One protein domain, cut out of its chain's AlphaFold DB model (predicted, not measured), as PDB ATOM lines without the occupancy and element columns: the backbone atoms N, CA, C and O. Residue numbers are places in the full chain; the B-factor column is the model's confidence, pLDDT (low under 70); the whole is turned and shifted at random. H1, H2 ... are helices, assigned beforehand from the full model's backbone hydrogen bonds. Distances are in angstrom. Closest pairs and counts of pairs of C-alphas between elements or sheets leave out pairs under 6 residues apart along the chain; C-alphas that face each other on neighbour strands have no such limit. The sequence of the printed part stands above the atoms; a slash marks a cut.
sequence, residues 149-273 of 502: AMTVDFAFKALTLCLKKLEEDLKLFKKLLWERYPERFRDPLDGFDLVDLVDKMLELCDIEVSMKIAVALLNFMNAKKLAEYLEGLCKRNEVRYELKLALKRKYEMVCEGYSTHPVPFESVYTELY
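AT A GLANCE: This is residues 149 to 273 of the 502 residues of the protein "FISNA domain-containing protein" of Danionella translucida (UniProt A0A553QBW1). What shape do these atoms make? Four helices, H1 to H4, make a head at one end, and the long helix H5 packs on H1 and H4 with its first part, then runs out as an arm whose residues 243 to 250 stick out free, to a tail of residues 252 to 273 with no named element. In the head H1 and H4 lie side by side with the first part of H5 as a bundle of three, H3 packs across H1, and H2 crosses H4. How large and of what make-up is it? The printed part has 125 residues with five named helices, H1 to H5 in chain order, and no named strand, an all-helix class; it is only just extended, close to loose, with a radius of gyration of the C-alphas of 20.9 A, and a rod spanning 66 by 32 by 26 A.

IN THESE COORDINATES: Where do the first helices run? H1 is residues 152 to 164, beginning at C-alpha 152 at (24.762, -50.234, -0.856). H2 is residues 167 to 180, 20.9 A long from first to last C-alpha, and H3 is residues 194 to 205. Where do the last ones run? H4 is residues 207 to 220, 20.0 A long. H5 is residues 224 to 251, 39.9 A long, ending at C-alpha 251 at (52.183, -50.085, -0.722).

HOW THE PARTS SIT: What does H1 touch? H1 and H4 touch at a shallow tilt of 15 degrees, the same way, the closest C-alphas being those of Ala 155 and Ile 207, 6.4 A apart. H1 touches H5 with residues 158 to 162 alone, opposite ways at a shallow tilt of 31 degrees, closest at the C-alphas of Cys 162 and Leu 230, 6.3 A. H3 touches H1 at a steep tilt of 50 degrees, closest at the C-alphas of Phe 156 and Val 198, 6.3 A. What else touches H4? H4 and H5 form a helical hairpin at 32 degrees, closest at the C-alphas of Val 215 and Ala 227, 4.9 A. H2 touches H4 with residues 173 to 177 alone, only just about perpendicular at 71 degrees, closest at the C-alphas of Phe 173 and Leu 217, 6.8 A. Which helices stay apart, and how are their backbones? H5 is apart from H2 and from H3. In H1, H3, H4 and H5 every O i to N i+4 pair is within hydrogen-bond range; in H2 8 of 10 are.

THE WHOLE: How far does it reach? The two C-alphas farthest apart, those of Pro 188 and Tyr 258, are 66.6 A apart. Are there cuts or long links? The printed part has no cut, and the link from H2 to H3, 13 residues, is long. Where is confidence low? The mean pLDDT of the printed part is 85.0, and residues 254 to 262 and residue 273 are under 70.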
ATOM      1  N   ALA A 149      33.127 -53.463  -5.510       87.19
ATOM      2  CA  ALA A 149      32.904 -52.015  -5.505       87.19
ATOM      3  C   ALA A 149      31.419 -51.612  -5.424       87.19
ATOM      4  O   ALA A 149      31.111 -50.480  -5.053       87.19
ATOM      5  N   MET A 150      30.500 -52.504  -5.804       87.69
ATOM      6  CA  MET A 150      29.067 -52.237  -5.876       87.69
ATOM      7  C   MET A 150      28.415 -52.386  -4.492       87.69
ATOM      8  O   MET A 150      27.700 -53.349  -4.217       87.69
ATOM      9  N   THR A 151      28.702 -51.434  -3.603       91.81
ATOM     10  CA  THR A 151      28.167 -51.385  -2.234       91.81
ATOM     11  C   THR A 151      26.805 -50.690  -2.178       91.81
ATOM     12  O   THR A 151      26.446 -49.930  -3.080       91.81
ATOM     13  N   VAL A 152      26.050 -50.915  -1.095       91.62
ATOM     14  CA  VAL A 152      24.762 -50.234  -0.856       91.62
ATOM     15  C   VAL A 152      24.954 -48.716  -0.806       91.62
ATOM     16  O   VAL A 152      24.231 -47.994  -1.483       91.62
ATOM     17  N   ASP A 153      25.975 -48.235  -0.089       91.94
ATOM     18  CA  ASP A 153      26.276 -46.802   0.034       91.94
ATOM     19  C   ASP A 153      26.586 -46.154  -1.326       91.94
ATOM     20  O   ASP A 153      26.036 -45.102  -1.670       91.94
ATOM     21  N   PHE A 154      27.406 -46.810  -2.157       94.38
ATOM     22  CA  PHE A 154      27.662 -46.332  -3.513       94.38
ATOM     23  C   PHE A 154      26.379 -46.314  -4.344       94.38
ATOM     24  O   PHE A 154      26.092 -45.319  -5.013       94.38
ATOM     25  N   ALA A 155      25.606 -47.398  -4.300       93.50
ATOM     26  CA  ALA A 155      24.404 -47.536  -5.101       93.50
ATOM     27  C   ALA A 155      23.355 -46.480  -4.755       93.50
ATOM     28  O   ALA A 155      22.811 -45.824  -5.648       93.50
ATOM     29  N   PHE A 156      23.139 -46.270  -3.460       94.88
ATOM     30  CA  PHE A 156      22.250 -45.253  -2.928       94.88
ATOM     31  C   PHE A 156      22.682 -43.853  -3.382       94.88
ATOM     32  O   PHE A 156      21.879 -43.107  -3.953       94.88
ATOM     33  N   LYS A 157      23.970 -43.510  -3.229       94.62
ATOM     34  CA  LYS A 157      24.518 -42.218  -3.678       94.62
ATOM     35  C   LYS A 157      24.396 -42.037  -5.189       94.62
ATOM     36  O   LYS A 157      23.967 -40.976  -5.638       94.62
ATOM     37  N   ALA A 158      24.744 -43.045  -5.982       95.25
ATOM     38  CA  ALA A 158      24.723 -42.962  -7.440       95.25
ATOM     39  C   ALA A 158      23.295 -42.813  -7.994       95.25
ATOM     40  O   ALA A 158      23.060 -41.941  -8.837       95.25
ATOM     41  N   LEU A 159      22.335 -43.596  -7.486       95.56
ATOM     42  CA  LEU A 159      20.922 -43.476  -7.859       95.56
ATOM     43  C   LEU A 159      20.355 -42.120  -7.440       95.56
ATOM     44  O   LEU A 159      19.768 -41.431  -8.273       95.56
ATOM     45  N   THR A 160      20.608 -41.686  -6.204       94.75
ATOM     46  CA  THR A 160      20.172 -40.373  -5.707       94.75
ATOM     47  C   THR A 160      20.731 -39.243  -6.571       94.75
ATOM     48  O   THR A 160      19.980 -38.387  -7.037       94.75
ATOM     49  N   LEU A 161      22.038 -39.247  -6.853       93.75
ATOM     50  CA  LEU A 161      22.687 -38.230  -7.689       93.75
ATOM     51  C   LEU A 161      22.145 -38.210  -9.120       93.75
ATOM     52  O   LEU A 161      22.042 -37.135  -9.712       93.75
ATOM     53  N   CYS A 162      21.822 -39.372  -9.687       94.44
ATOM     54  CA  CYS A 162      21.276 -39.463 -11.035       94.44
ATOM     55  C   CYS A 162      19.817 -38.989 -11.086       94.44
ATOM     56  O   CYS A 162      19.485 -38.094 -11.862       94.44
ATOM     57  N   LEU A 163      18.961 -39.531 -10.222       93.50
ATOM     58  CA  LEU A 163      17.530 -39.228 -10.198       93.50
ATOM     59  C   LEU A 163      17.242 -37.792  -9.741       93.50
ATOM     60  O   LEU A 163      16.286 -37.188 -10.221       93.50
ATOM     61  N   LYS A 164      18.101 -37.190  -8.906       93.81
ATOM     62  CA  LYS A 164      18.010 -35.762  -8.557       93.81
ATOM     63  C   LYS A 164      18.063 -34.853  -9.789       93.81
ATOM     64  O   LYS A 164      17.425 -33.806  -9.789       93.81
ATOM     65  N   LYS A 165      18.784 -35.250 -10.846       92.56
ATOM     66  CA  LYS A 165      18.908 -34.471 -12.092       92.56
ATOM     67  C   LYS A 165      17.663 -34.518 -12.980       92.56
ATOM     68  O   LYS A 165      17.628 -33.806 -13.977       92.56
ATOM     69  N   LEU A 166      16.676 -35.361 -12.664       88.94
ATOM     70  CA  LEU A 166      15.416 -35.412 -13.409       88.94
ATOM     71  C   LEU A 166      14.472 -34.259 -13.054       88.94
ATOM     72  O   LEU A 166      13.576 -33.977 -13.839       88.94
ATOM     73  N   GLU A 167      14.655 -33.600 -11.905       86.81
ATOM     74  CA  GLU A 167      13.799 -32.496 -11.439       86.81
ATOM     75  C   GLU A 167      12.294 -32.822 -11.594       86.81
ATOM     76  O   GLU A 167      11.775 -33.695 -10.895       86.81
ATOM     77  N   GLU A 168      11.585 -32.175 -12.529       82.31
ATOM     78  CA  GLU A 168      10.153 -32.404 -12.788       82.31
ATOM     79  C   GLU A 168       9.838 -33.777 -13.411       82.31
ATOM     80  O   GLU A 168       8.753 -34.329 -13.188       82.31
ATOM     81  N   ASP A 169      10.788 -34.374 -14.134       88.62
ATOM     82  CA  ASP A 169      10.629 -35.688 -14.766       88.62
ATOM     83  C   ASP A 169      10.678 -36.839 -13.741       88.62
ATOM     84  O   ASP A 169      10.306 -37.973 -14.054       88.62
ATOM     85  N   LEU A 170      11.043 -36.570 -12.480       90.62
ATOM     86  CA  LEU A 170      11.051 -37.573 -11.409       90.62
ATOM     87  C   LEU A 170       9.651 -38.156 -11.142       90.62
ATOM     88  O   LEU A 170       9.515 -39.346 -10.852       90.62
ATOM     89  N   LYS A 171       8.591 -37.348 -11.281       89.56
ATOM     90  CA  LYS A 171       7.197 -37.825 -11.153       89.56
ATOM     91  C   LYS A 171       6.865 -38.854 -12.234       89.56
ATOM     92  O   LYS A 171       6.210 -39.858 -11.963       89.56
ATOM     93  N   LEU A 172       7.354 -38.624 -13.455       89.31
ATOM     94  CA  LEU A 172       7.189 -39.560 -14.562       89.31
ATOM     95  C   LEU A 172       7.981 -40.851 -14.312       89.31
ATOM     96  O   LEU A 172       7.447 -41.933 -14.546       89.31
ATOM     97  N   PHE A 173       9.200 -40.750 -13.772       91.62
ATOM     98  CA  PHE A 173      10.004 -41.914 -13.389       91.62
ATOM     99  C   PHE A 173       9.280 -42.805 -12.367       91.62
ATOM    100  O   PHE A 173       9.144 -44.007 -12.591       91.62
ATOM    101  N   LYS A 174       8.742 -42.219 -11.287       90.62
ATOM    102  CA  LYS A 174       7.964 -42.936 -10.256       90.62
ATOM    103  C   LYS A 174       6.751 -43.657 -10.840       90.62
ATOM    104  O   LYS A 174       6.535 -44.835 -10.562       90.62
ATOM    105  N   LYS A 175       5.990 -42.963 -11.692       88.38
ATOM    106  CA  LYS A 175       4.819 -43.533 -12.361       88.38
ATOM    107  C   LYS A 175       5.196 -44.726 -13.241       88.38
ATOM    108  O   LYS A 175       4.550 -45.765 -13.167       88.38
ATOM    109  N   LEU A 176       6.261 -44.600 -14.033       88.44
ATOM    110  CA  LEU A 176       6.740 -45.680 -14.899       88.44
ATOM    111  C   LEU A 176       7.281 -46.875 -14.109       88.44
ATOM    112  O   LEU A 176       7.073 -48.014 -14.527       88.44
ATOM    113  N   LEU A 177       7.952 -46.632 -12.980       89.00
ATOM    114  CA  LEU A 177       8.431 -47.685 -12.085       89.00
ATOM    115  C   LEU A 177       7.260 -48.514 -11.535       89.00
ATOM    116  O   LEU A 177       7.295 -49.744 -11.610       89.00
ATOM    117  N   TRP A 178       6.201 -47.847 -11.071       87.06
ATOM    118  CA  TRP A 178       4.981 -48.495 -10.580       87.06
ATOM    119  C   TRP A 178       4.216 -49.238 -11.690       87.06
ATOM    120  O   TRP A 178       3.864 -50.404 -11.523       87.06
ATOM    121  N   GLU A 179       4.022 -48.616 -12.860       84.94
ATOM    122  CA  GLU A 179       3.290 -49.223 -13.985       84.94
ATOM    123  C   GLU A 179       4.004 -50.447 -14.581       84.94
ATOM    124  O   GLU A 179       3.349 -51.398 -15.014       84.94
ATOM    125  N   ARG A 180       5.344 -50.443 -14.623       82.81
ATOM    126  CA  ARG A 180       6.128 -51.540 -15.218       82.81
ATOM    127  C   ARG A 180       6.457 -52.664 -14.250       82.81
ATOM    128  O   ARG A 180       6.616 -53.804 -14.691       82.81
ATOM    129  N   TYR A 181       6.543 -52.371 -12.954       82.94
ATOM    130  CA  TYR A 181       6.905 -53.352 -11.931       82.94
ATOM    131  C   TYR A 181       5.887 -53.408 -10.771       82.94
ATOM    132  O   TYR A 181       6.299 -53.396  -9.607       82.94
ATOM    133  N   PRO A 182       4.574 -53.559 -11.050       79.31
ATOM    134  CA  PRO A 182       3.526 -53.522 -10.021       79.31
ATOM    135  C   PRO A 182       3.615 -54.689  -9.024       79.31
ATOM    136  O   PRO A 182       3.183 -54.580  -7.883       79.31
ATOM    137  N   GLU A 183       4.223 -55.808  -9.433       77.44
ATOM    138  CA  GLU A 183       4.456 -56.968  -8.560       77.44
ATOM    139  C   GLU A 183       5.437 -56.663  -7.419       77.44
ATOM    140  O   GLU A 183       5.327 -57.243  -6.336       77.44
ATOM    141  N   ARG A 184       6.403 -55.765  -7.668       78.62
ATOM    142  CA  ARG A 184       7.416 -55.350  -6.686       78.62
ATOM    143  C   ARG A 184       6.975 -54.093  -5.939       78.62
ATOM    144  O   ARG A 184       7.071 -54.056  -4.721       78.62
ATOM    145  N   PHE A 185       6.430 -53.107  -6.646       82.06
ATOM    146  CA  PHE A 185       5.986 -51.835  -6.074       82.06
ATOM    147  C   PHE A 185       4.455 -51.787  -6.038       82.06
ATOM    148  O   PHE A 185       3.824 -51.314  -6.979       82.06
ATOM    149  N   ARG A 186       3.848 -52.322  -4.969       73.75
ATOM    150  CA  ARG A 186       2.378 -52.403  -4.833       73.75
ATOM    151  C   ARG A 186       1.740 -51.062  -4.470       73.75
ATOM    152  O   ARG A 186       0.639 -50.769  -4.930       73.75
ATOM    153  N   ASP A 187       2.448 -50.253  -3.689       78.94
ATOM    154  CA  ASP A 187       1.965 -48.963  -3.206       78.94
ATOM    155  C   ASP A 187       2.286 -47.827  -4.195       78.94
ATOM    156  O   ASP A 187       3.344 -47.849  -4.835       78.94
ATOM    157  N   PRO A 188       1.406 -46.815  -4.331       76.06
ATOM    158  CA  PRO A 188       1.693 -45.633  -5.139       76.06
ATOM    159  C   PRO A 188       2.940 -44.884  -4.641       76.06
ATOM    160  O   PRO A 188       3.015 -44.467  -3.488       76.06
ATOM    161  N   LEU A 189       3.899 -44.651  -5.541       82.06
ATOM    162  CA  LEU A 189       5.185 -44.005  -5.233       82.06
ATOM    163  C   LEU A 189       5.123 -42.463  -5.201       82.06
ATOM    164  O   LEU A 189       6.144 -41.798  -5.026       82.06
ATOM    165  N   ASP A 190       3.939 -41.873  -5.384       75.81
ATOM    166  CA  ASP A 190       3.762 -40.420  -5.518       75.81
ATOM    167  C   ASP A 190       4.187 -39.648  -4.259       75.81
ATOM    168  O   ASP A 190       4.729 -38.547  -4.372       75.81
ATOM    169  N   GLY A 191       3.996 -40.244  -3.075       80.00
ATOM    170  CA  GLY A 191       4.333 -39.646  -1.779       80.00
ATOM    171  C   GLY A 191       5.780 -39.840  -1.313       80.00
ATOM    172  O   GLY A 191       6.168 -39.213  -0.336       80.00
ATOM    173  N   PHE A 192       6.569 -40.679  -1.990       85.38
ATOM    174  CA  PHE A 192       7.948 -40.981  -1.590       85.38
ATOM    175  C   PHE A 192       8.843 -39.788  -1.904       85.38
ATOM    176  O   PHE A 192       8.747 -39.240  -3.007       85.38
ATOM    177  N   ASP A 193       9.735 -39.374  -1.010       89.25
ATOM    178  CA  ASP A 193      10.784 -38.445  -1.424       89.25
ATOM    179  C   ASP A 193      11.866 -39.171  -2.260       89.25
ATOM    180  O   ASP A 193      11.711 -40.330  -2.656       89.25
ATOM    181  N   LEU A 194      12.929 -38.466  -2.657       90.81
ATOM    182  CA  LEU A 194      13.992 -39.074  -3.464       90.81
ATOM    183  C   LEU A 194      14.748 -40.171  -2.697       90.81
ATOM    184  O   LEU A 194      15.134 -41.171  -3.300       90.81
ATOM    185  N   VAL A 195      14.974 -39.963  -1.403       92.38
ATOM    186  CA  VAL A 195      15.699 -40.892  -0.536       92.38
ATOM    187  C   VAL A 195      14.852 -42.138  -0.321       92.38
ATOM    188  O   VAL A 195      15.334 -43.232  -0.604       92.38
ATOM    189  N   ASP A 196      13.579 -41.968   0.038       91.19
ATOM    190  CA  ASP A 196      12.639 -43.073   0.241       91.19
ATOM    191  C   ASP A 196      12.482 -43.916  -1.030       91.19
ATOM    192  O   ASP A 196      12.410 -45.143  -0.980       91.19
ATOM    193  N   LEU A 197      12.426 -43.263  -2.199       91.88
ATOM    194  CA  LEU A 197      12.322 -43.951  -3.484       91.88
ATOM    195  C   LEU A 197      13.539 -44.846  -3.734       91.88
ATOM    196  O   LEU A 197      13.379 -46.004  -4.118       91.88
ATOM    197  N   VAL A 198      14.747 -44.308  -3.552       93.12
ATOM    198  CA  VAL A 198      15.991 -45.052  -3.789       93.12
ATOM    199  C   VAL A 198      16.155 -46.172  -2.766       93.12
ATOM    200  O   VAL A 198      16.523 -47.282  -3.152       93.12
ATOM    201  N   ASP A 199      15.832 -45.915  -1.500       92.75
ATOM    202  CA  ASP A 199      15.876 -46.916  -0.435       92.75
ATOM    203  C   ASP A 199      14.923 -48.081  -0.737       92.75
ATOM    204  O   ASP A 199      15.342 -49.238  -0.808       92.75
ATOM    205  N   LYS A 200      13.671 -47.772  -1.105       89.94
ATOM    206  CA  LYS A 200      12.680 -48.784  -1.493       89.94
ATOM    207  C   LYS A 200      13.092 -49.570  -2.737       89.94
ATOM    208  O   LYS A 200      12.809 -50.764  -2.838       89.94
ATOM    209  N   MET A 201      13.747 -48.920  -3.701       91.38
ATOM    210  CA  MET A 201      14.299 -49.615  -4.866       91.38
ATOM    211  C   MET A 201      15.363 -50.631  -4.441       91.38
ATOM    212  O   MET A 201      15.263 -51.793  -4.834       91.38
ATOM    213  N   LEU A 202      16.331 -50.221  -3.617       90.62
ATOM    214  CA  LEU A 202      17.423 -51.088  -3.166       90.62
ATOM    215  C   LEU A 202      16.935 -52.235  -2.271       90.62
ATOM    216  O   LEU A 202      17.423 -53.353  -2.433       90.62
ATOM    217  N   GLU A 203      15.944 -51.986  -1.411       89.19
ATOM    218  CA  GLU A 203      15.311 -52.991  -0.543       89.19
ATOM    219  C   GLU A 203      14.605 -54.095  -1.353       89.19
ATOM    220  O   GLU A 203      14.720 -55.279  -1.040       89.19
ATOM    221  N   LEU A 204      13.866 -53.728  -2.408       86.00
ATOM    222  CA  LEU A 204      12.981 -54.659  -3.125       86.00
ATOM    223  C   LEU A 204      13.618 -55.353  -4.333       86.00
ATOM    224  O   LEU A 204      13.090 -56.359  -4.832       86.00
ATOM    225  N   CYS A 205      14.693 -54.785  -4.872       81.81
ATOM    226  CA  CYS A 205      15.271 -55.237  -6.130       81.81
ATOM    227  C   CYS A 205      16.696 -55.785  -5.992       81.81
ATOM    228  O   CYS A 205      17.103 -56.508  -6.888       81.81
ATOM    229  N   ASP A 206      17.421 -55.544  -4.899       82.56
ATOM    230  CA  ASP A 206      18.889 -55.614  -4.825       82.56
ATOM    231  C   ASP A 206      19.581 -54.546  -5.690       82.56
ATOM    232  O   ASP A 206      19.005 -53.959  -6.613       82.56
ATOM    233  N   ILE A 207      20.867 -54.305  -5.413       88.25
ATOM    234  CA  ILE A 207      21.658 -53.227  -6.020       88.25
ATOM    235  C   ILE A 207      21.705 -53.313  -7.553       88.25
ATOM    236  O   ILE A 207      21.391 -52.345  -8.244       88.25
ATOM    237  N   GLU A 208      22.082 -54.468  -8.108       84.69
ATOM    238  CA  GLU A 208      22.287 -54.610  -9.558       84.69
ATOM    239  C   GLU A 208      20.996 -54.434 -10.352       84.69
ATOM    240  O   GLU A 208      20.973 -53.799 -11.407       84.69
ATOM    241  N   VAL A 209      19.905 -54.995  -9.839       85.88
ATOM    242  CA  VAL A 209      18.588 -54.882 -10.457       85.88
ATOM    243  C   VAL A 209      18.086 -53.450 -10.349       85.88
ATOM    244  O   VAL A 209      17.566 -52.931 -11.329       85.88
ATOM    245  N   SER A 210      18.284 -52.788  -9.206       90.25
ATOM    246  CA  SER A 210      17.902 -51.382  -9.020       90.25
ATOM    247  C   SER A 210      18.599 -50.473 -10.028       90.25
ATOM    248  O   SER A 210      17.950 -49.635 -10.654       90.25
ATOM    249  N   MET A 211      19.898 -50.698 -10.259       89.88
ATOM    250  CA  MET A 211      20.673 -49.992 -11.284       89.88
ATOM    251  C   MET A 211      20.143 -50.263 -12.692       89.88
ATOM    252  O   MET A 211      19.906 -49.321 -13.449       89.88
ATOM    253  N   LYS A 212      19.901 -51.534 -13.040       88.88
ATOM    254  CA  LYS A 212      19.368 -51.923 -14.358       88.88
ATOM    255  C   LYS A 212      17.980 -51.331 -14.613       88.88
ATOM    256  O   LYS A 212      17.747 -50.784 -15.689       88.88
ATOM    257  N   ILE A 213      17.089 -51.381 -13.622       89.62
ATOM    258  CA  ILE A 213      15.756 -50.770 -13.693       89.62
ATOM    259  C   ILE A 213      15.883 -49.261 -13.904       89.62
ATOM    260  O   ILE A 213      15.245 -48.723 -14.808       89.62
ATOM    261  N   ALA A 214      16.728 -48.575 -13.128       92.06
ATOM    262  CA  ALA A 214      16.924 -47.135 -13.276       92.06
ATOM    263  C   ALA A 214      17.415 -46.766 -14.685       92.06
ATOM    264  O   ALA A 214      16.824 -45.900 -15.329       92.06
ATOM    265  N   VAL A 215      18.428 -47.463 -15.207       91.62
ATOM    266  CA  VAL A 215      18.944 -47.260 -16.573       91.62
ATOM    267  C   VAL A 215      17.865 -47.521 -17.631       91.62
ATOM    268  O   VAL A 215      17.686 -46.710 -18.545       91.62
ATOM    269  N   ALA A 216      17.109 -48.615 -17.511       90.12
ATOM    270  CA  ALA A 216      16.051 -48.966 -18.459       90.12
ATOM    271  C   ALA A 216      14.931 -47.913 -18.492       90.12
ATOM    272  O   ALA A 216      14.483 -47.505 -19.569       90.12
ATOM    273  N   LEU A 217      14.510 -47.427 -17.321       91.25
ATOM    274  CA  LEU A 217      13.496 -46.380 -17.204       91.25
ATOM    275  C   LEU A 217      13.995 -45.032 -17.736       91.25
ATOM    276  O   LEU A 217      13.277 -44.385 -18.499       91.25
ATOM    277  N   LEU A 218      15.234 -44.638 -17.421       92.62
ATOM    278  CA  LEU A 218      15.855 -43.418 -17.957       92.62
ATOM    279  C   LEU A 218      15.919 -43.446 -19.490       92.62
ATOM    280  O   LEU A 218      15.566 -42.465 -20.149       92.62
ATOM    281  N   ASN A 219      16.295 -44.584 -20.076       89.38
ATOM    282  CA  ASN A 219      16.301 -44.759 -21.527       89.38
ATOM    283  C   ASN A 219      14.893 -44.679 -22.130       89.38
ATOM    284  O   ASN A 219      14.711 -44.049 -23.174       89.38
ATOM    285  N   PHE A 220      13.885 -45.254 -21.467       89.19
ATOM    286  CA  PHE A 220      12.496 -45.173 -21.919       89.19
ATOM    287  C   PHE A 220      11.937 -43.743 -21.873       89.19
ATOM    288  O   PHE A 220      11.203 -43.336 -22.771       89.19
ATOM    289  N   MET A 221      12.343 -42.951 -20.879       90.00
ATOM    290  CA  MET A 221      12.025 -41.521 -20.781       90.00
ATOM    291  C   MET A 221      12.814 -40.651 -21.778       90.00
ATOM    292  O   MET A 221      12.681 -39.430 -21.765       90.00
ATOM    293  N   ASN A 222      13.632 -41.256 -22.650       88.94
ATOM    294  CA  ASN A 222      14.548 -40.583 -23.575       88.94
ATOM    295  C   ASN A 222      15.638 -39.738 -22.872       88.94
ATOM    296  O   ASN A 222      16.263 -38.874 -23.490       88.94
ATOM    297  N   ALA A 223      15.926 -40.023 -21.598       91.06
ATOM    298  CA  ALA A 223      16.972 -39.390 -20.795       91.06
ATOM    299  C   ALA A 223      18.324 -40.122 -20.937       91.06
ATOM    300  O   ALA A 223      18.985 -40.450 -19.950       91.06
ATOM    301  N   LYS A 224      18.760 -40.370 -22.182       91.88
ATOM    302  CA  LYS A 224      19.957 -41.180 -22.498       91.88
ATOM    303  C   LYS A 224      21.233 -40.678 -21.817       91.88
ATOM    304  O   LYS A 224      21.982 -41.470 -21.264       91.88
ATOM    305  N   LYS A 225      21.429 -39.354 -21.765       92.88
ATOM    306  CA  LYS A 225      22.587 -38.737 -21.093       92.88
ATOM    307  C   LYS A 225      22.666 -39.094 -19.603       92.88
ATOM    308  O   LYS A 225      23.758 -39.231 -19.066       92.88
ATOM    309  N   LEU A 226      21.522 -39.232 -18.925       92.88
ATOM    310  CA  LEU A 226      21.473 -39.617 -17.510       92.88
ATOM    311  C   LEU A 226      21.690 -41.121 -17.321       92.88
ATOM    312  O   LEU A 226      22.361 -41.518 -16.372       92.88
ATOM    313  N   ALA A 227      21.188 -41.947 -18.244       92.88
ATOM    314  CA  ALA A 227      21.473 -43.380 -18.260       92.88
ATOM    315  C   ALA A 227      22.981 -43.648 -18.441       92.88
ATOM    316  O   ALA A 227      23.586 -44.330 -17.615       92.88
ATOM    317  N   GLU A 228      23.608 -43.019 -19.441       94.44
ATOM    318  CA  GLU A 228      25.060 -43.080 -19.672       94.44
ATOM    319  C   GLU A 228      25.855 -42.538 -18.475       94.44
ATOM    320  O   GLU A 228      26.889 -43.093 -18.101       94.44
ATOM    321  N   TYR A 229      25.362 -41.476 -17.830       94.00
ATOM    322  CA  TYR A 229      25.972 -40.929 -16.618       94.00
ATOM    323  C   TYR A 229      25.955 -41.930 -15.454       94.00
ATOM    324  O   TYR A 229      26.976 -42.077 -14.777       94.00
ATOM    325  N   LEU A 230      24.838 -42.630 -15.232       93.88
ATOM    326  CA  LEU A 230      24.713 -43.647 -14.184       93.88
ATOM    327  C   LEU A 230      25.613 -44.857 -14.463       93.88
ATOM    328  O   LEU A 230      26.380 -45.262 -13.591       93.88
ATOM    329  N   GLU A 231      25.613 -45.374 -15.692       92.38
ATOM    330  CA  GLU A 231      26.530 -46.449 -16.095       92.38
ATOM    331  C   GLU A 231      28.003 -46.028 -15.967       92.38
ATOM    332  O   GLU A 231      28.851 -46.798 -15.509       92.38
ATOM    333  N   GLY A 232      28.318 -44.783 -16.332       93.00
ATOM    334  CA  GLY A 232      29.652 -44.207 -16.193       93.00
ATOM    335  C   GLY A 232      30.077 -43.998 -14.736       93.00
ATOM    336  O   GLY A 232      31.271 -44.052 -14.441       93.00
ATOM    337  N   LEU A 233      29.143 -43.764 -13.809       93.06
ATOM    338  CA  LEU A 233      29.431 -43.772 -12.371       93.06
ATOM    339  C   LEU A 233      29.818 -45.180 -11.904       93.06
ATOM    340  O   LEU A 233      30.837 -45.316 -11.227       93.06
ATOM    341  N   CYS A 234      29.066 -46.208 -12.306       91.00
ATOM    342  CA  CYS A 234      29.355 -47.602 -11.955       91.00
ATOM    343  C   CYS A 234      30.742 -48.031 -12.452       91.00
ATOM    344  O   CYS A 234      31.582 -48.430 -11.648       91.00
ATOM    345  N   LYS A 235      31.033 -47.826 -13.744       90.25
ATOM    346  CA  LYS A 235      32.340 -48.158 -14.342       90.25
ATOM    347  C   LYS A 235      33.499 -47.442 -13.646       90.25
ATOM    348  O   LYS A 235      34.519 -48.050 -13.343       90.25
ATOM    349  N   ARG A 236      33.355 -46.141 -13.358       90.94
ATOM    350  CA  ARG A 236      34.396 -45.378 -12.646       90.94
ATOM    351  C   ARG A 236      34.627 -45.897 -11.234       90.94
ATOM    352  O   ARG A 236      35.763 -45.879 -10.774       90.94
ATOM    353  N   ASN A 237      33.575 -46.332 -10.548       92.81
ATOM    354  CA  ASN A 237      33.690 -46.880  -9.205       92.81
ATOM    355  C   ASN A 237      34.397 -48.243  -9.199       92.81
ATOM    356  O   ASN A 237      35.273 -48.462  -8.367       92.81
ATOM    357  N   GLU A 238      34.096 -49.111 -10.167       90.62
ATOM    358  CA  GLU A 238      34.814 -50.379 -10.368       90.62
ATOM    359  C   GLU A 238      36.306 -50.137 -10.624       90.62
ATOM    360  O   GLU A 238      37.152 -50.656  -9.896       90.62
ATOM    361  N   VAL A 239      36.638 -49.248 -11.568       88.25
ATOM    362  CA  VAL A 239      38.034 -48.877 -11.864       88.25
ATOM    363  C   VAL A 239      38.725 -48.264 -10.642       88.25
ATOM    364  O   VAL A 239      39.872 -48.596 -10.348       88.25
ATOM    365  N   ARG A 240      38.043 -47.383  -9.899       89.44
ATOM    366  CA  ARG A 240      38.588 -46.769  -8.678       89.44
ATOM    367  C   ARG A 240      38.873 -47.810  -7.601       89.44
ATOM    368  O   ARG A 240      39.878 -47.690  -6.902       89.44
ATOM    369  N   TYR A 241      37.996 -48.795  -7.444       91.69
ATOM    370  CA  TYR A 241      38.172 -49.877  -6.486       91.69
ATOM    371  C   TYR A 241      39.377 -50.748  -6.845       91.69
ATOM    372  O   TYR A 241      40.231 -50.977  -5.989       91.69
ATOM    373  N   GLU A 242      39.500 -51.149  -8.112       88.38
ATOM    374  CA  GLU A 242      40.651 -51.924  -8.584       88.38
ATOM    375  C   GLU A 242      41.958 -51.140  -8.457       88.38
ATOM    376  O   GLU A 242      42.955 -51.677  -7.976       88.38
ATOM    377  N   LEU A 243      41.949 -49.843  -8.777       86.44
ATOM    378  CA  LEU A 243      43.102 -48.974  -8.558       86.44
ATOM    379  C   LEU A 243      43.465 -48.892  -7.070       86.44
ATOM    380  O   LEU A 243      44.635 -49.021  -6.720       86.44
ATOM    381  N   LYS A 244      42.479 -48.710  -6.182       87.12
ATOM    382  CA  LYS A 244      42.709 -48.676  -4.730       87.12
ATOM    383  C   LYS A 244      43.312 -49.991  -4.240       87.12
ATOM    384  O   LYS A 244      44.250 -49.953  -3.453       87.12
ATOM    385  N   LEU A 245      42.812 -51.134  -4.709       85.75
ATOM    386  CA  LEU A 245      43.371 -52.442  -4.370       85.75
ATOM    387  C   LEU A 245      44.779 -52.635  -4.928       85.75
ATOM    388  O   LEU A 245      45.628 -53.164  -4.222       85.75
ATOM    389  N   ALA A 246      45.041 -52.217  -6.165       82.50
ATOM    390  CA  ALA A 246      46.368 -52.299  -6.764       82.50
ATOM    391  C   ALA A 246      47.381 -51.452  -5.983       82.50
ATOM    392  O   ALA A 246      48.455 -51.940  -5.645       82.50
ATOM    393  N   LEU A 247      47.014 -50.216  -5.631       79.81
ATOM    394  CA  LEU A 247      47.838 -49.343  -4.797       79.81
ATOM    395  C   LEU A 247      48.018 -49.928  -3.394       79.81
ATOM    396  O   LEU A 247      49.137 -49.953  -2.898       79.81
ATOM    397  N   LYS A 248      46.954 -50.457  -2.778       82.19
ATOM    398  CA  LYS A 248      47.055 -51.113  -1.472       82.19
ATOM    399  C   LYS A 248      48.013 -52.301  -1.547       82.19
ATOM    400  O   LYS A 248      49.002 -52.294  -0.848       82.19
ATOM    401  N   ARG A 249      47.839 -53.240  -2.479       78.44
ATOM    402  CA  ARG A 249      48.772 -54.373  -2.656       78.44
ATOM    403  C   ARG A 249      50.218 -53.930  -2.883       78.44
ATOM    404  O   ARG A 249      51.130 -54.613  -2.440       78.44
ATOM    405  N   LYS A 250      50.415 -52.805  -3.575       74.62
ATOM    406  CA  LYS A 250      51.740 -52.264  -3.877       74.62
ATOM    407  C   LYS A 250      52.417 -51.588  -2.679       74.62
ATOM    408  O   LYS A 250      53.637 -51.621  -2.615       74.62
ATOM    409  N   TYR A 251      51.653 -50.963  -1.780       76.81
ATOM    410  CA  TYR A 251      52.183 -50.085  -0.722       76.81
ATOM    411  C   TYR A 251      51.776 -50.482   0.708       76.81
ATOM    412  O   TYR A 251      52.221 -49.868   1.667       76.81
ATOM    413  N   GLU A 252      50.904 -51.475   0.877       79.19
ATOM    414  CA  GLU A 252      50.452 -51.988   2.181       79.19
ATOM    415  C   GLU A 252      51.584 -52.674   2.924       79.19
ATOM    416  O   GLU A 252      51.650 -52.610   4.149       79.19
ATOM    417  N   MET A 253      52.471 -53.310   2.170       73.62
ATOM    418  CA  MET A 253      53.607 -54.023   2.697       73.62
ATOM    419  C   MET A 253      54.881 -53.312   2.271       73.62
ATOM    420  O   MET A 253      55.105 -53.080   1.085       73.62
ATOM    421  N   VAL A 254      55.711 -53.006   3.251       67.75
ATOM    422  CA  VAL A 254      57.019 -52.388   3.091       67.75
ATOM    423  C   VAL A 254      58.059 -53.363   3.603       67.75
ATOM    424  O   VAL A 254      57.873 -54.010   4.629       67.75
ATOM    425  N   CYS A 255      59.149 -53.540   2.869       56.59
ATOM    426  CA  CYS A 255      60.211 -54.431   3.311       56.59
ATOM    427  C   CYS A 255      61.172 -53.661   4.210       56.59
ATOM    428  O   CYS A 255      61.843 -52.738   3.759       56.59
ATOM    429  N   GLU A 256      61.290 -54.082   5.470       52.00
ATOM    430  CA  GLU A 256      62.393 -53.641   6.315       52.00
ATOM    431  C   GLU A 256      63.660 -54.438   5.945       52.00
ATOM    432  O   GLU A 256      63.897 -55.559   6.391       52.00
ATOM    433  N   GLY A 257      64.486 -53.896   5.065       53.69
ATOM    434  CA  GLY A 257      65.856 -54.328   4.832       53.69
ATOM    435  C   GLY A 257      65.947 -55.196   3.588       53.69
ATOM    436  O   GLY A 257      65.243 -55.012   2.602       53.69
ATOM    437  N   TYR A 258      66.787 -56.221   3.686       45.38
ATOM    438  CA  TYR A 258      66.770 -57.372   2.781       45.38
ATOM    439  C   TYR A 258      65.817 -58.475   3.274       45.38
ATOM    440  O   TYR A 258      65.954 -59.632   2.873       45.38
ATOM    441  N   SER A 259      64.886 -58.162   4.185       43.69
ATOM    442  CA  SER A 259      63.908 -59.136   4.659       43.69
ATOM    443  C   SER A 259      63.029 -59.587   3.493       43.69
ATOM    444  O   SER A 259      62.319 -58.791   2.882       43.69
ATOM    445  N   THR A 260      63.020 -60.892   3.215       52.44
ATOM    446  CA  THR A 260      62.037 -61.527   2.319       52.44
ATOM    447  C   THR A 260      60.627 -61.525   2.912       52.44
ATOM    448  O   THR A 260      59.698 -62.042   2.293       52.44
ATOM    449  N   HIS A 261      60.475 -60.999   4.129       60.50
ATOM    450  CA  HIS A 261      59.216 -60.865   4.838       60.50
ATOM    451  C   HIS A 261      58.839 -59.385   4.893       60.50
ATOM    452  O   HIS A 261      59.417 -58.638   5.688       60.50
ATOM    453  N   PRO A 262      57.894 -58.962   4.041       67.19
ATOM    454  CA  PRO A 262      57.349 -57.620   4.092       67.19
ATOM    455  C   PRO A 262      56.660 -57.380   5.444       67.19
ATOM    456  O   PRO A 262      55.988 -58.279   5.961       67.19
ATOM    457  N   VAL A 263      56.786 -56.175   5.995       76.56
ATOM    458  CA  VAL A 263      56.050 -55.706   7.179       76.56
ATOM    459  C   VAL A 263      54.951 -54.723   6.757       76.56
ATOM    460  O   VAL A 263      55.107 -54.035   5.751       76.56
ATOM    461  N   PRO A 264      53.816 -54.631   7.464       81.19
ATOM    462  CA  PRO A 264      52.788 -53.648   7.129       81.19
ATOM    463  C   PRO A 264      53.323 -52.215   7.260       81.19
ATOM    464  O   PRO A 264      53.928 -51.887   8.280       81.19
ATOM    465  N   PHE A 265      53.064 -51.343   6.282       78.00
ATOM    466  CA  PHE A 265      53.507 -49.938   6.307       78.00
ATOM    467  C   PHE A 265      53.109 -49.212   7.602       78.00
ATOM    468  O   PHE A 265      53.906 -48.482   8.185       78.00
ATOM    469  N   GLU A 266      51.896 -49.473   8.094       80.94
ATOM    470  CA  GLU A 266      51.358 -48.904   9.338       80.94
ATOM    471  C   GLU A 266      52.225 -49.201  10.571       80.94
ATOM    472  O   GLU A 266      52.180 -48.452  11.541       80.94
ATOM    473  N   SER A 267      53.032 -50.267  10.541       80.31
ATOM    474  CA  SER A 267      53.931 -50.621  11.646       80.31
ATOM    475  C   SER A 267      55.229 -49.808  11.679       80.31
ATOM    476  O   SER A 267      55.875 -49.749  12.723       80.31
ATOM    477  N   VAL A 268      55.604 -49.179  10.560       79.12
ATOM    478  CA  VAL A 268      56.851 -48.405  10.407       79.12
ATOM    479  C   VAL A 268      56.565 -46.903  10.287       79.12
ATOM    480  O   VAL A 268      57.425 -46.069  10.573       79.12
ATOM    481  N   TYR A 269      55.348 -46.533   9.887       79.50
ATOM    482  CA  TYR A 269      54.951 -45.140   9.743       79.50
ATOM    483  C   TYR A 269      54.965 -44.395  11.084       79.50
ATOM    484  O   TYR A 269      54.420 -44.849  12.086       79.50
ATOM    485  N   THR A 270      55.552 -43.200  11.076       80.56
ATOM    486  CA  THR A 270      55.506 -42.256  12.194       80.56
ATOM    487  C   THR A 270      54.824 -40.978  11.728       80.56
ATOM    488  O   THR A 270      55.137 -40.464  10.652       80.56
ATOM    489  N   GLU A 271      53.901 -40.454  12.537       78.31
ATOM    490  CA  GLU A 271      53.246 -39.179  12.249       78.31
ATOM    491  C   GLU A 271      54.278 -38.050  12.153       78.31
ATOM    492  O   GLU A 271      55.088 -37.827  13.056       78.31
ATOM    493  N   LEU A 272      54.238 -37.326  11.038       79.00
ATOM    494  CA  LEU A 272      55.122 -36.197  10.792       79.00
ATOM    495  C   LEU A 272      54.451 -34.906  11.256       79.00
ATOM    496  O   LEU A 272      53.335 -34.584  10.845       79.00
ATOM    497  N   TYR A 273      55.162 -34.124  12.065       68.56
ATOM    498  CA  TYR A 273      54.736 -32.775  12.417       68.56
ATOM    499  C   TYR A 273      55.053 -31.823  11.264       68.56
ATOM    500  O   TYR A 273      56.209 -31.477  11.025       68.56
TER     501      TYR A 273